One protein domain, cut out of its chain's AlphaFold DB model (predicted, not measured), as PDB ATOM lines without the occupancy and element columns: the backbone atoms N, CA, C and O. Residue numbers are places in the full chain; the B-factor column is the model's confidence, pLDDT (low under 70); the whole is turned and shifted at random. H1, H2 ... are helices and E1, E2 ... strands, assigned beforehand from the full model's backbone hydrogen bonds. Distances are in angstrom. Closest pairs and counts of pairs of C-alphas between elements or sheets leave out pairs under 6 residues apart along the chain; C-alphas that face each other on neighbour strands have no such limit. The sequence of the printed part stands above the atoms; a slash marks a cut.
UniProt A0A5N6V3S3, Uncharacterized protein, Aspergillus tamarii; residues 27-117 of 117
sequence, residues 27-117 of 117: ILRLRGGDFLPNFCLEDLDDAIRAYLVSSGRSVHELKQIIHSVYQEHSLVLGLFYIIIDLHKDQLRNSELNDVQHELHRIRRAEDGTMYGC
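AT A GLANCE: This is residues 27 to 117 of the 117 residues of an uncharacterized protein of Aspergillus tamarii (UniProt A0A5N6V3S3). A strongly twisted sheet of five strands curls round one helix, H1, which packs on one face of it, nearest to E5 and E4; the short helix H2 sits past the last turn of H1, off the sheet, and a long link without a named element, residues 85 to 101, loops from E3 round to E4. The sheet runs E2 E3 E1 E4 E5 and is mixed, with E1 and E4 parallel and the other neighbours antiparallel. The printed part has 91 residues with two named helices and five named strands, in the order E1 H1 H2 E2 E3 E4 E5, and its class is mixed, helices and strands. It is compact, with a radius of gyration of the C-alphas of 13.1 A and spans of 39 by 34 by 21 A.

IN THESE COORDINATES: Find C-alpha 27 at (47.295, 0.303, 21.977), where E1, residues 27 to 31, begins. E4, residues 102 to 108, is the longest strand at 19.8 A, and E3, residues 79 to 84, measures 16.4 A. E2 is residues 70 to 74, 13.4 A long, and E5 is residues 114 to 116, ending at C-alpha 116 (41.726, 7.554, 14.648). Then look for H1, residues 41 to 54: it runs 20.1 A from C-alpha 41 at (54.275, 15.566, 24.515). H2 is residues 59 to 64.

HOW THE PARTS SIT: Start at E1 and E4, which are parallel at 30 degrees; N 29 and O 104 are 2.8 A apart. On the other side of E1 is antiparallel E3, with N 28 and O 82 at 2.7 A. E2 and E3 form a hairpin, with N 72 and O 81 at 2.9 A. E4 and E5 form the other hairpin, with N 107 and O 115 at 3.0 A. E4 is staggered, pairing with E1 over residues 103 to 106 and with E5 over 106 to 108. H1 is on the sheet, a two-layer arrangement with the helix on one face; its closest C-alphas to E5 are Ala 50 and Tyr 115, 4.7 A. E1, H1 H2, E2 make a split strand-helix-strand unit, two strands running the same way with E3 between them, and its crossover is right-handed. H2 is not on the sheet; it touches H1 at a steep tilt of 51 degrees, opposite ways, closest at C-alphas Leu 52 and Val 59, 5.8 A. In H1 every O i to N i+4 pair is within hydrogen-bond range; in H2 it is 0 of 2, with 2 of 3 O i to N i+3 pairs.

THE WHOLE: Look to the C-alphas of Asn 93 and Asp 111 for the two farthest apart, 40.2 A. The printed part has no cut. The link E3 to E4, 17 residues, is long. The mean pLDDT of the printed part is 80.0, and it is under 70 at residues 36 to 37, 65 to 68, 75 to 77 and 88 to 97.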
ATOM      1  N   ILE A  27      46.035   0.024  22.650       89.00
ATOM      2  CA  ILE A  27      47.295   0.303  21.977       89.00
ATOM      3  C   ILE A  27      46.996   1.237  20.814       89.00
ATOM      4  O   ILE A  27      46.323   0.863  19.856       89.00
ATOM      5  N   LEU A  28      47.521   2.451  20.872       90.62
ATOM      6  CA  LEU A  28      47.521   3.383  19.757       90.62
ATOM      7  C   LEU A  28      48.786   3.146  18.947       90.62
ATOM      8  O   LEU A  28      49.897   3.273  19.457       90.62
ATOM      9  N   ARG A  29      48.625   2.805  17.673       91.06
ATOM     10  CA  ARG A  29      49.726   2.587  16.741       91.06
ATOM     11  C   ARG A  29      49.848   3.756  15.782       91.06
ATOM     12  O   ARG A  29      48.965   3.977  14.950       91.06
ATOM     13  N   LEU A  30      50.985   4.428  15.864       90.38
ATOM     14  CA  LEU A  30      51.391   5.558  15.046       90.38
ATOM     15  C   LEU A  30      52.474   5.109  14.060       90.38
ATOM     16  O   LEU A  30      53.313   4.255  14.364       90.38
ATOM     17  N   ARG A  31      52.477   5.689  12.859       85.81
ATOM     18  CA  ARG A  31      53.538   5.459  11.876       85.81
ATOM     19  C   ARG A  31      54.687   6.419  12.151       85.81
ATOM     20  O   ARG A  31      54.542   7.611  11.951       85.81
ATOM     21  N   GLY A  32      55.848   5.907  12.538       74.88
ATOM     22  CA  GLY A  32      57.022   6.702  12.899       74.88
ATOM     23  C   GLY A  32      57.452   7.711  11.831       74.88
ATOM     24  O   GLY A  32      57.894   8.789  12.192       74.88
ATOM     25  N   GLY A  33      57.256   7.432  10.538       76.56
ATOM     26  CA  GLY A  33      57.538   8.403   9.467       76.56
ATOM     27  C   GLY A  33      56.727   9.705   9.543       76.56
ATOM     28  O   GLY A  33      57.178  10.716   9.020       76.56
ATOM     29  N   ASP A  34      55.581   9.695  10.225       73.69
ATOM     30  CA  ASP A  34      54.704  10.863  10.353       73.69
ATOM     31  C   ASP A  34      55.052  11.715  11.600       73.69
ATOM     32  O   ASP A  34      54.530  12.818  11.778       73.69
ATOM     33  N   PHE A  35      55.934  11.214  12.477       70.12
ATOM     34  CA  PHE A  35      56.198  11.800  13.801       70.12
ATOM     35  C   PHE A  35      57.682  11.893  14.184       70.12
ATOM     36  O   PHE A  35      58.059  12.708  15.021       70.12
ATOM     37  N   LEU A  36      58.550  11.067  13.603       68.75
ATOM     38  CA  LEU A  36      59.986  11.088  13.861       68.75
ATOM     39  C   LEU A  36      60.680  12.141  12.983       68.75
ATOM     40  O   LEU A  36      60.265  12.360  11.846       68.75
ATOM     41  N   PRO A  37      61.766  12.767  13.471       65.94
ATOM     42  CA  PRO A  37      62.457  12.490  14.739       65.94
ATOM     43  C   PRO A  37      61.877  13.200  15.976       65.94
ATOM     44  O   PRO A  37      62.352  12.951  17.078       65.94
ATOM     45  N   ASN A  38      60.866  14.058  15.824       70.81
ATOM     46  CA  ASN A  38      60.478  15.045  16.840       70.81
ATOM     47  C   ASN A  38      59.185  14.701  17.598       70.81
ATOM     48  O   ASN A  38      58.422  15.613  17.907       70.81
ATOM     49  N   PHE A  39      58.940  13.423  17.911       77.25
ATOM     50  CA  PHE A  39      57.765  13.044  18.704       77.25
ATOM     51  C   PHE A  39      57.804  13.754  20.066       77.25
ATOM     52  O   PHE A  39      58.761  13.578  20.828       77.25
ATOM     53  N   CYS A  40      56.792  14.566  20.364       80.06
ATOM     54  CA  CYS A  40      56.741  15.384  21.575       80.06
ATOM     55  C   CYS A  40      55.516  15.071  22.452       80.06
ATOM     56  O   CYS A  40      54.678  14.232  22.128       80.06
ATOM     57  N   LEU A  41      55.414  15.739  23.606       79.19
ATOM     58  CA  LEU A  41      54.275  15.566  24.515       79.19
ATOM     59  C   LEU A  41      52.947  16.035  23.901       79.19
ATOM     60  O   LEU A  41      51.915  15.445  24.196       79.19
ATOM     61  N   GLU A  42      52.963  17.045  23.030       85.31
ATOM     62  CA  GLU A  42      51.749  17.483  22.325       85.31
ATOM     63  C   GLU A  42      51.246  16.381  21.383       85.31
ATOM     64  O   GLU A  42      50.053  16.090  21.354       85.31
ATOM     65  N   ASP A  43      52.163  15.673  20.713       86.19
ATOM     66  CA  ASP A  43      51.809  14.553  19.839       86.19
ATOM     67  C   ASP A  43      51.160  13.392  20.601       86.19
ATOM     68  O   ASP A  43      50.266  12.716  20.086       86.19
ATOM     69  N   LEU A  44      51.611  13.158  21.835       85.75
ATOM     70  CA  LEU A  44      51.025  12.172  22.736       85.75
ATOM     71  C   LEU A  44      49.573  12.530  23.073       85.75
ATOM     72  O   LEU A  44      48.682  11.690  22.925       85.75
ATOM     73  N   ASP A  45      49.343  13.768  23.508       89.19
ATOM     74  CA  ASP A  45      48.019  14.252  23.900       89.19
ATOM     75  C   ASP A  45      47.046  14.249  22.715       89.19
ATOM     76  O   ASP A  45      45.891  13.835  22.855       89.19
ATOM     77  N   ASP A  46      47.512  14.651  21.534       90.62
ATOM     78  CA  ASP A  46      46.710  14.674  20.313       90.62
ATOM     79  C   ASP A  46      46.381  13.270  19.802       90.62
ATOM     80  O   ASP A  46      45.249  13.021  19.375       90.62
ATOM     81  N   ALA A  47      47.308  12.315  19.914       90.69
ATOM     82  CA  ALA A  47      47.041  10.925  19.564       90.69
ATOM     83  C   ALA A  47      45.978  10.303  20.481       90.69
ATOM     84  O   ALA A  47      45.056   9.632  20.006       90.69
ATOM     85  N   ILE A  48      46.061  10.564  21.790       90.12
ATOM     86  CA  ILE A  48      45.054  10.103  22.754       90.12
ATOM     87  C   ILE A  48      43.717  10.802  22.486       90.12
ATOM     88  O   ILE A  48      42.678  10.143  22.470       90.12
ATOM     89  N   ARG A  49      43.710  12.110  22.201       92.06
ATOM     90  CA  ARG A  49      42.492  12.852  21.837       92.06
ATOM     91  C   ARG A  49      41.828  12.275  20.586       92.06
ATOM     92  O   ARG A  49      40.612  12.091  20.584       92.06
ATOM     93  N   ALA A  50      42.606  11.974  19.549       92.50
ATOM     94  CA  ALA A  50      42.120  11.369  18.315       92.50
ATOM     95  C   ALA A  50      41.472   9.997  18.566       92.50
ATOM     96  O   ALA A  50      40.403   9.699  18.022       92.50
ATOM     97  N   TYR A  51      42.073   9.186  19.439       92.44
ATOM     98  CA  TYR A  51      41.463   7.947  19.915       92.44
ATOM     99  C   TYR A  51      40.151   8.198  20.670       92.44
ATOM    100  O   TYR A  51      39.142   7.574  20.353       92.44
ATOM    101  N   LEU A  52      40.127   9.114  21.642       90.31
ATOM    102  CA  LEU A  52      38.923   9.377  22.436       90.31
ATOM    103  C   LEU A  52      37.757   9.802  21.533       90.31
ATOM    104  O   LEU A  52      36.664   9.261  21.646       90.31
ATOM    105  N   VAL A  53      38.007  10.695  20.572       91.81
ATOM    106  CA  VAL A  53      36.988  11.128  19.604       91.81
ATOM    107  C   VAL A  53      36.498   9.964  18.737       91.81
ATOM    108  O   VAL A  53      35.291   9.772  18.607       91.81
ATOM    109  N   SER A  54      37.409   9.175  18.158       90.06
ATOM    110  CA  SER A  54      37.040   8.062  17.262       90.06
ATOM    111  C   SER A  54      36.333   6.908  17.979       90.06
ATOM    112  O   SER A  54      35.446   6.284  17.404       90.06
ATOM    113  N   SER A  55      36.656   6.669  19.251       87.94
ATOM    114  CA  SER A  55      35.994   5.674  20.106       87.94
ATOM    115  C   SER A  55      34.697   6.182  20.756       87.94
ATOM    116  O   SER A  55      34.056   5.446  21.505       87.94
ATOM    117  N   GLY A  56      34.292   7.432  20.490       88.38
ATOM    118  CA  GLY A  56      33.103   8.046  21.090       88.38
ATOM    119  C   GLY A  56      33.239   8.341  22.588       88.38
ATOM    120  O   GLY A  56      32.236   8.541  23.273       88.38
ATOM    121  N   ARG A  57      34.469   8.358  23.108       87.44
ATOM    122  CA  ARG A  57      34.800   8.682  24.497       87.44
ATOM    123  C   ARG A  57      34.931  10.183  24.708       87.44
ATOM    124  O   ARG A  57      35.099  10.977  23.781       87.44
ATOM    125  N   SER A  58      34.859  10.592  25.970       87.81
ATOM    126  CA  SER A  58      34.930  12.004  26.314       87.81
ATOM    127  C   SER A  58      36.373  12.493  26.277       87.81
ATOM    128  O   SER A  58      37.232  11.982  26.986       87.81
ATOM    129  N   VAL A  59      36.644  13.578  25.545       88.31
ATOM    130  CA  VAL A  59      37.969  14.233  25.555       88.31
ATOM    131  C   VAL A  59      38.369  14.775  26.933       88.31
ATOM    132  O   VAL A  59      39.531  15.106  27.160       88.31
ATOM    133  N   HIS A  60      37.422  14.875  27.872       85.88
ATOM    134  CA  HIS A  60      37.711  15.245  29.254       85.88
ATOM    135  C   HIS A  60      38.494  14.163  30.008       85.88
ATOM    136  O   HIS A  60      39.167  14.494  30.982       85.88
ATOM    137  N   GLU A  61      38.457  12.913  29.545       82.38
ATOM    138  CA  GLU A  61      39.185  11.786  30.141       82.38
ATOM    139  C   GLU A  61      40.704  11.991  30.108       82.38
ATOM    140  O   GLU A  61      41.391  11.669  31.079       82.38
ATOM    141  N   LEU A  62      41.218  12.672  29.075       80.69
ATOM    142  CA  LEU A  62      42.629  13.063  28.980       80.69
ATOM    143  C   LEU A  62      43.085  13.880  30.206       80.69
ATOM    144  O   LEU A  62      44.178  13.680  30.725       80.69
ATOM    145  N   LYS A  63      42.224  14.769  30.722       75.56
ATOM    146  CA  LYS A  63      42.538  15.630  31.879       75.56
ATOM    147  C   LYS A  63      42.440  14.907  33.218       75.56
ATOM    148  O   LYS A  63      42.940  15.413  34.217       75.56
ATOM    149  N   GLN A  64      41.760  13.766  33.259       70.19
ATOM    150  CA  GLN A  64      41.502  13.044  34.501       70.19
ATOM    151  C   GLN A  64      42.666  12.123  34.899       70.19
ATOM    152  O   GLN A  64      42.622  11.557  35.988       70.19
ATOM    153  N   ILE A  65      43.706  11.987  34.059       65.12
ATOM    154  CA  ILE A  65      44.882  11.121  34.298       65.12
ATOM    155  C   ILE A  65      44.446   9.681  34.656       65.12
ATOM    156  O   ILE A  65      45.089   8.966  35.421       65.12
ATOM    157  N   ILE A  66      43.301   9.254  34.118       67.38
ATOM    158  CA  ILE A  66      42.758   7.909  34.343       67.38
ATOM    159  C   ILE A  66      43.500   6.861  33.507       67.38
ATOM    160  O   ILE A  66      43.546   5.689  33.871       67.38
ATOM    161  N   HIS A  67      44.143   7.301  32.427       66.88
ATOM    162  CA  HIS A  67      44.932   6.469  31.539       66.88
ATOM    163  C   HIS A  67      46.365   6.356  32.060       66.88
ATOM    164  O   HIS A  67      47.094   7.346  32.119       66.88
ATOM    165  N   SER A  68      46.800   5.144  32.407       69.06
ATOM    166  CA  SER A  68      48.237   4.883  32.547       69.06
ATOM    167  C   SER A  68      48.839   4.831  31.149       69.06
ATOM    168  O   SER A  68      48.451   3.967  30.371       69.06
ATOM    169  N   VAL A  69      49.736   5.765  30.829       75.81
ATOM    170  CA  VAL A  69      50.324   5.899  29.491       75.81
ATOM    171  C   VAL A  69      51.724   5.291  29.471       75.81
ATOM    172  O   VAL A  69      52.579   5.677  30.267       75.81
ATOM    173  N   TYR A  70      51.965   4.360  28.551       77.19
ATOM    174  CA  TYR A  70      53.284   3.790  28.276       77.19
ATOM    175  C   TYR A  70      53.639   3.972  26.800       77.19
ATOM    176  O   TYR A  70      52.780   3.835  25.934       77.19
ATOM    177  N   GLN A  71      54.895   4.304  26.514       76.75
ATOM    178  CA  GLN A  71      55.378   4.594  25.166       76.75
ATOM    179  C   GLN A  71      56.422   3.559  24.753       76.75
ATOM    180  O   GLN A  71      57.394   3.344  25.477       76.75
ATOM    181  N   GLU A  72      56.252   2.960  23.576       74.31
ATOM    182  CA  GLU A  72      57.211   2.014  23.006       74.31
ATOM    183  C   GLU A  72      57.529   2.358  21.546       74.31
ATOM    184  O   GLU A  72      56.643   2.509  20.701       74.31
ATOM    185  N   HIS A  73      58.821   2.471  21.234       70.69
ATOM    186  CA  HIS A  73      59.308   2.764  19.888       70.69
ATOM    187  C   HIS A  73      59.886   1.507  19.239       70.69
ATOM    188  O   HIS A  73      60.881   0.959  19.710       70.69
ATOM    189  N   SER A  74      59.347   1.109  18.083       71.50
ATOM    190  CA  SER A  74      59.988   0.117  17.221       71.50
ATOM    191  C   SER A  74      60.692   0.818  16.062       71.50
ATOM    192  O   SER A  74      60.101   1.082  15.011       71.50
ATOM    193  N   LEU A  75      61.983   1.113  16.252       65.00
ATOM    194  CA  LEU A  75      62.820   1.771  15.239       65.00
ATOM    195  C   LEU A  75      62.962   0.930  13.961       65.00
ATOM    196  O   LEU A  75      63.026   1.483  12.870       65.00
ATOM    197  N   VAL A  76      62.956  -0.400  14.089       65.50
ATOM    198  CA  VAL A  76      63.085  -1.337  12.959       65.50
ATOM    199  C   VAL A  76      61.854  -1.304  12.052       65.50
ATOM    200  O   VAL A  76      61.980  -1.415  10.836       65.50
ATOM    201  N   LEU A  77      60.662  -1.134  12.631       69.56
ATOM    202  CA  LEU A  77      59.402  -1.113  11.885       69.56
ATOM    203  C   LEU A  77      58.951   0.304  11.514       69.56
ATOM    204  O   LEU A  77      57.975   0.458  10.780       69.56
ATOM    205  N   GLY A  78      59.630   1.336  12.025       77.69
ATOM    206  CA  GLY A  78      59.188   2.720  11.890       77.69
ATOM    207  C   GLY A  78      57.791   2.911  12.476       77.69
ATOM    208  O   GLY A  78      56.945   3.544  11.849       77.69
ATOM    209  N   LEU A  79      57.524   2.312  13.640       81.19
ATOM    210  CA  LEU A  79      56.240   2.374  14.337       81.19
ATOM    211  C   LEU A  79      56.436   2.877  15.762       81.19
ATOM    212  O   LEU A  79      57.440   2.577  16.412       81.19
ATOM    213  N   PHE A  80      55.445   3.620  16.236       84.62
ATOM    214  CA  PHE A  80      55.369   4.093  17.604       84.62
ATOM    215  C   PHE A  80      54.070   3.619  18.247       84.62
ATOM    216  O   PHE A  80      53.016   3.645  17.609       84.62
ATOM    217  N   TYR A  81      54.159   3.157  19.487       86.19
ATOM    218  CA  TYR A  81      53.039   2.606  20.230       86.19
ATOM    219  C   TYR A  81      52.819   3.406  21.507       86.19
ATOM    220  O   TYR A  81      53.754   3.640  22.273       86.19
ATOM    221  N   ILE A  82      51.570   3.796  21.739       87.69
ATOM    222  CA  ILE A  82      51.117   4.401  22.989       87.69
ATOM    223  C   ILE A  82      50.117   3.432  23.604       87.69
ATOM    224  O   ILE A  82      49.072   3.168  23.019       87.69
ATOM    225  N   ILE A  83      50.433   2.893  24.771       86.56
ATOM    226  CA  ILE A  83      49.562   1.981  25.505       86.56
ATOM    227  C   ILE A  83      48.841   2.786  26.581       86.56
ATOM    228  O   ILE A  83      49.491   3.464  27.375       86.56
ATOM    229  N   ILE A  84      47.514   2.718  26.597       86.69
ATOM    230  CA  ILE A  84      46.639   3.373  27.569       86.69
ATOM    231  C   ILE A  84      45.661   2.367  28.180       86.69
ATOM    232  O   ILE A  84      45.536   1.237  27.711       86.69
ATOM    233  N   ASP A  85      44.985   2.769  29.257       81.81
ATOM    234  CA  ASP A  85      44.003   1.952  29.992       81.81
ATOM    235  C   ASP A  85      44.524   0.628  30.566       81.81
ATOM    236  O   ASP A  85      43.746  -0.144  31.119       81.81
ATOM    237  N   LEU A  86      45.839   0.398  30.531       77.50
ATOM    238  CA  LEU A  86      46.461  -0.774  31.132       77.50
ATOM    239  C   LEU A  86      46.442  -0.667  32.662       77.50
ATOM    240  O   LEU A  86      46.985   0.274  33.248       77.50
ATOM    241  N   HIS A  87      45.826  -1.648  33.326       71.38
ATOM    242  CA  HIS A  87      45.779  -1.680  34.787       71.38
ATOM    243  C   HIS A  87      47.197  -1.767  35.378       71.38
ATOM    244  O   HIS A  87      48.033  -2.535  34.901       71.38
ATOM    245  N   LYS A  88      47.466  -1.030  36.466       65.75
ATOM    246  CA  LYS A  88      48.805  -0.949  37.093       65.75
ATOM    247  C   LYS A  88      49.396  -2.307  37.476       65.75
ATOM    248  O   LYS A  88      50.609  -2.483  37.422       65.75
ATOM    249  N   ASP A  89      48.548  -3.270  37.821       66.81
ATOM    250  CA  ASP A  89      48.992  -4.623  38.174       66.81
ATOM    251  C   ASP A  89      49.416  -5.450  36.951       66.81
ATOM    252  O   ASP A  89      50.242  -6.352  37.079       66.81
ATOM    253  N   GLN A  90      48.906  -5.119  35.759       66.81
ATOM    254  CA  GLN A  90      49.265  -5.782  34.500       66.81
ATOM    255  C   GLN A  90      50.578  -5.249  33.912       66.81
ATOM    256  O   GLN A  90      51.293  -5.987  33.244       66.81
ATOM    257  N   LEU A  91      50.961  -4.011  34.248       62.97
ATOM    258  CA  LEU A  91      52.271  -3.439  33.903       62.97
ATOM    259  C   LEU A  91      53.455  -4.189  34.536       62.97
ATOM    260  O   LEU A  91      54.571  -4.093  34.035       62.97
ATOM    261  N   ARG A  92      53.248  -4.896  35.657       62.00
ATOM    262  CA  ARG A  92      54.348  -5.518  36.410       62.00
ATOM    263  C   ARG A  92      54.737  -6.911  35.924       62.00
ATOM    264  O   ARG A  92      55.884  -7.281  36.133       62.00
ATOM    265  N   ASN A  93      53.805  -7.682  35.359       54.88
ATOM    266  CA  ASN A  93      53.959  -9.140  35.260       54.88
ATOM    267  C   ASN A  93      53.327  -9.792  34.020       54.88
ATOM    268  O   ASN A  93      53.253 -11.017  33.974       54.88
ATOM    269  N   SER A  94      52.854  -9.031  33.035       57.03
ATOM    270  CA  SER A  94      52.244  -9.624  31.841       57.03
ATOM    271  C   SER A  94      53.104  -9.381  30.613       57.03
ATOM    272  O   SER A  94      53.459  -8.242  30.311       57.03
ATOM    273  N   GLU A  95      53.384 -10.447  29.862       64.94
ATOM    274  CA  GLU A  95      53.661 -10.267  28.445       64.94
ATOM    275  C   GLU A  95      52.415  -9.621  27.825       64.94
ATOM    276  O   GLU A  95      51.299 -10.096  28.039       64.94
ATOM    277  N   LEU A  96      52.572  -8.520  27.078       63.66
ATOM    278  CA  LEU A  96      51.444  -7.814  26.443       63.66
ATOM    279  C   LEU A  96      50.584  -8.741  25.563       63.66
ATOM    280  O   LEU A  96      49.406  -8.466  25.346       63.66
ATOM    281  N   ASN A  97      51.165  -9.855  25.107       66.00
ATOM    282  CA  ASN A  97      50.497 -10.927  24.372       66.00
ATOM    283  C   ASN A  97      49.334 -11.567  25.151       66.00
ATOM    284  O   ASN A  97      48.350 -11.974  24.537       66.00
ATOM    285  N   ASP A  98      49.426 -11.619  26.481       70.12
ATOM    286  CA  ASP A  98      48.424 -12.250  27.349       70.12
ATOM    287  C   ASP A  98      47.340 -11.266  27.814       70.12
ATOM    288  O   ASP A  98      46.331 -11.658  28.407       70.12
ATOM    289  N   VAL A  99      47.528  -9.970  27.550       73.94
ATOM    290  CA  VAL A  99      46.557  -8.934  27.893       73.94
ATOM    291  C   VAL A  99      45.618  -8.724  26.714       73.94
ATOM    292  O   VAL A  99      46.041  -8.343  25.623       73.94
ATOM    293  N   GLN A 100      44.316  -8.910  26.944       80.56
ATOM    294  CA  GLN A 100      43.305  -8.509  25.970       80.56
ATOM    295  C   GLN A 100      43.415  -7.001  25.731       80.56
ATOM    296  O   GLN A 100      43.178  -6.204  26.642       80.56
ATOM    297  N   HIS A 101      43.760  -6.632  24.502       83.06
ATOM    298  CA  HIS A 101      43.967  -5.251  24.109       83.06
ATOM    299  C   HIS A 101      43.199  -4.900  22.839       83.06
ATOM    300  O   HIS A 101      42.917  -5.753  21.996       83.06
ATOM    301  N   GLU A 102      42.883  -3.621  22.699       88.62
ATOM    302  CA  GLU A 102      42.293  -3.048  21.496       88.62
ATOM    303  C   GLU A 102      43.342  -2.221  20.753       88.62
ATOM    304  O   GLU A 102      44.004  -1.372  21.347       88.62
ATOM    305  N   LEU A 103      43.519  -2.469  19.455       88.44
ATOM    306  CA  LEU A 103      44.509  -1.771  18.638       88.44
ATOM    307  C   LEU A 103      43.838  -0.690  17.787       88.44
ATOM    308  O   LEU A 103      43.115  -1.003  16.842       88.44
ATOM    309  N   HIS A 104      44.175   0.566  18.053       91.44
ATOM    310  CA  HIS A 104      43.725   1.731  17.295       91.44
ATOM    311  C   HIS A 104      44.850   2.277  16.432       91.44
ATOM    312  O   HIS A 104      45.993   2.394  16.871       91.44
ATOM    313  N   ARG A 105      44.549   2.628  15.183       92.19
ATOM    314  CA  ARG A 105      45.535   3.257  14.295       92.19
ATOM    315  C   ARG A 105      45.332   4.759  14.326       92.19
ATOM    316  O   ARG A 105      44.266   5.232  13.950       92.19
ATOM    317  N   ILE A 106      46.374   5.487  14.707       92.44
ATOM    318  CA  ILE A 106      46.381   6.946  14.665       92.44
ATOM    319  C   ILE A 106      47.193   7.389  13.456       92.44
ATOM    320  O   ILE A 106      48.298   6.896  13.209       92.44
ATOM    321  N   ARG A 107      46.618   8.304  12.682       90.31
ATOM    322  CA  ARG A 107      47.249   8.913  11.512       90.31
ATOM    323  C   ARG A 107      47.372  10.411  11.709       90.31
ATOM    324  O   ARG A 107      46.561  11.002  12.417       90.31
ATOM    325  N   ARG A 108      48.350  11.001  11.031       89.50
ATOM    326  CA  ARG A 108      48.520  12.445  10.905       89.50
ATOM    327  C   ARG A 108      48.221  12.860   9.466       89.50
ATOM    328  O   ARG A 108      48.706  12.234   8.525       89.50
ATOM    329  N   ALA A 109      47.375  13.867   9.304       89.25
ATOM    330  CA  ALA A 109      47.102  14.509   8.028       89.25
ATOM    331  C   ALA A 109      48.228  15.486   7.650       89.25
ATOM    332  O   ALA A 109      49.072  15.835   8.472       89.25
ATOM    333  N   GLU A 110      48.231  15.941   6.396       87.00
ATOM    334  CA  GLU A 110      49.233  16.892   5.889       87.00
ATOM    335  C   GLU A 110      49.220  18.232   6.639       87.00
ATOM    336  O   GLU A 110      50.257  18.877   6.762       87.00
ATOM    337  N   ASP A 111      48.065  18.628   7.181       88.06
ATOM    338  CA  ASP A 111      47.894  19.836   7.996       88.06
ATOM    339  C   ASP A 111      48.337  19.659   9.463       88.06
ATOM    340  O   ASP A 111      48.233  20.592  10.257       88.06
ATOM    341  N   GLY A 112      48.834  18.473   9.828       85.06
ATOM    342  CA  GLY A 112      49.263  18.123  11.181       85.06
ATOM    343  C   GLY A 112      48.166  17.518  12.062       85.06
ATOM    344  O   GLY A 112      48.490  16.959  13.111       85.06
ATOM    345  N   THR A 113      46.898  17.544  11.635       89.81
ATOM    346  CA  THR A 113      45.767  17.030  12.420       89.81
ATOM    347  C   THR A 113      45.851  15.514  12.594       89.81
ATOM    348  O   THR A 113      46.071  14.776  11.630       89.81
ATOM    349  N   MET A 114      45.621  15.022  13.817       91.94
ATOM    350  CA  MET A 114      45.547  13.586  14.098       91.94
ATOM    351  C   MET A 114      44.119  13.055  14.118       91.94
ATOM    352  O   MET A 114      43.199  13.718  14.595       91.94
ATOM    353  N   TYR A 115      43.940  11.822  13.648       91.00
ATOM    354  CA  TYR A 115      42.652  11.135  13.657       91.00
ATOM    355  C   TYR A 115      42.818   9.620  13.841       91.00
ATOM    356  O   TYR A 115      43.802   9.022  13.391       91.00
ATOM    357  N   GLY A 116      41.849   9.008  14.528       87.12
ATOM    358  CA  GLY A 116      41.726   7.554  14.648       87.12
ATOM    359  C   GLY A 116      41.037   6.942  13.428       87.12
ATOM    360  O   GLY A 116      40.240   7.611  12.768       87.12
ATOM    361  N   CYS A 117      41.379   5.691  13.114       78.62
ATOM    362  CA  CYS A 117      40.802   4.898  12.021       78.62
ATOM    363  C   CYS A 117      40.016   3.702  12.547       78.62
ATOM    364  O   CYS A 117      40.561   3.034  13.455       78.62
TER     365      CYS A 117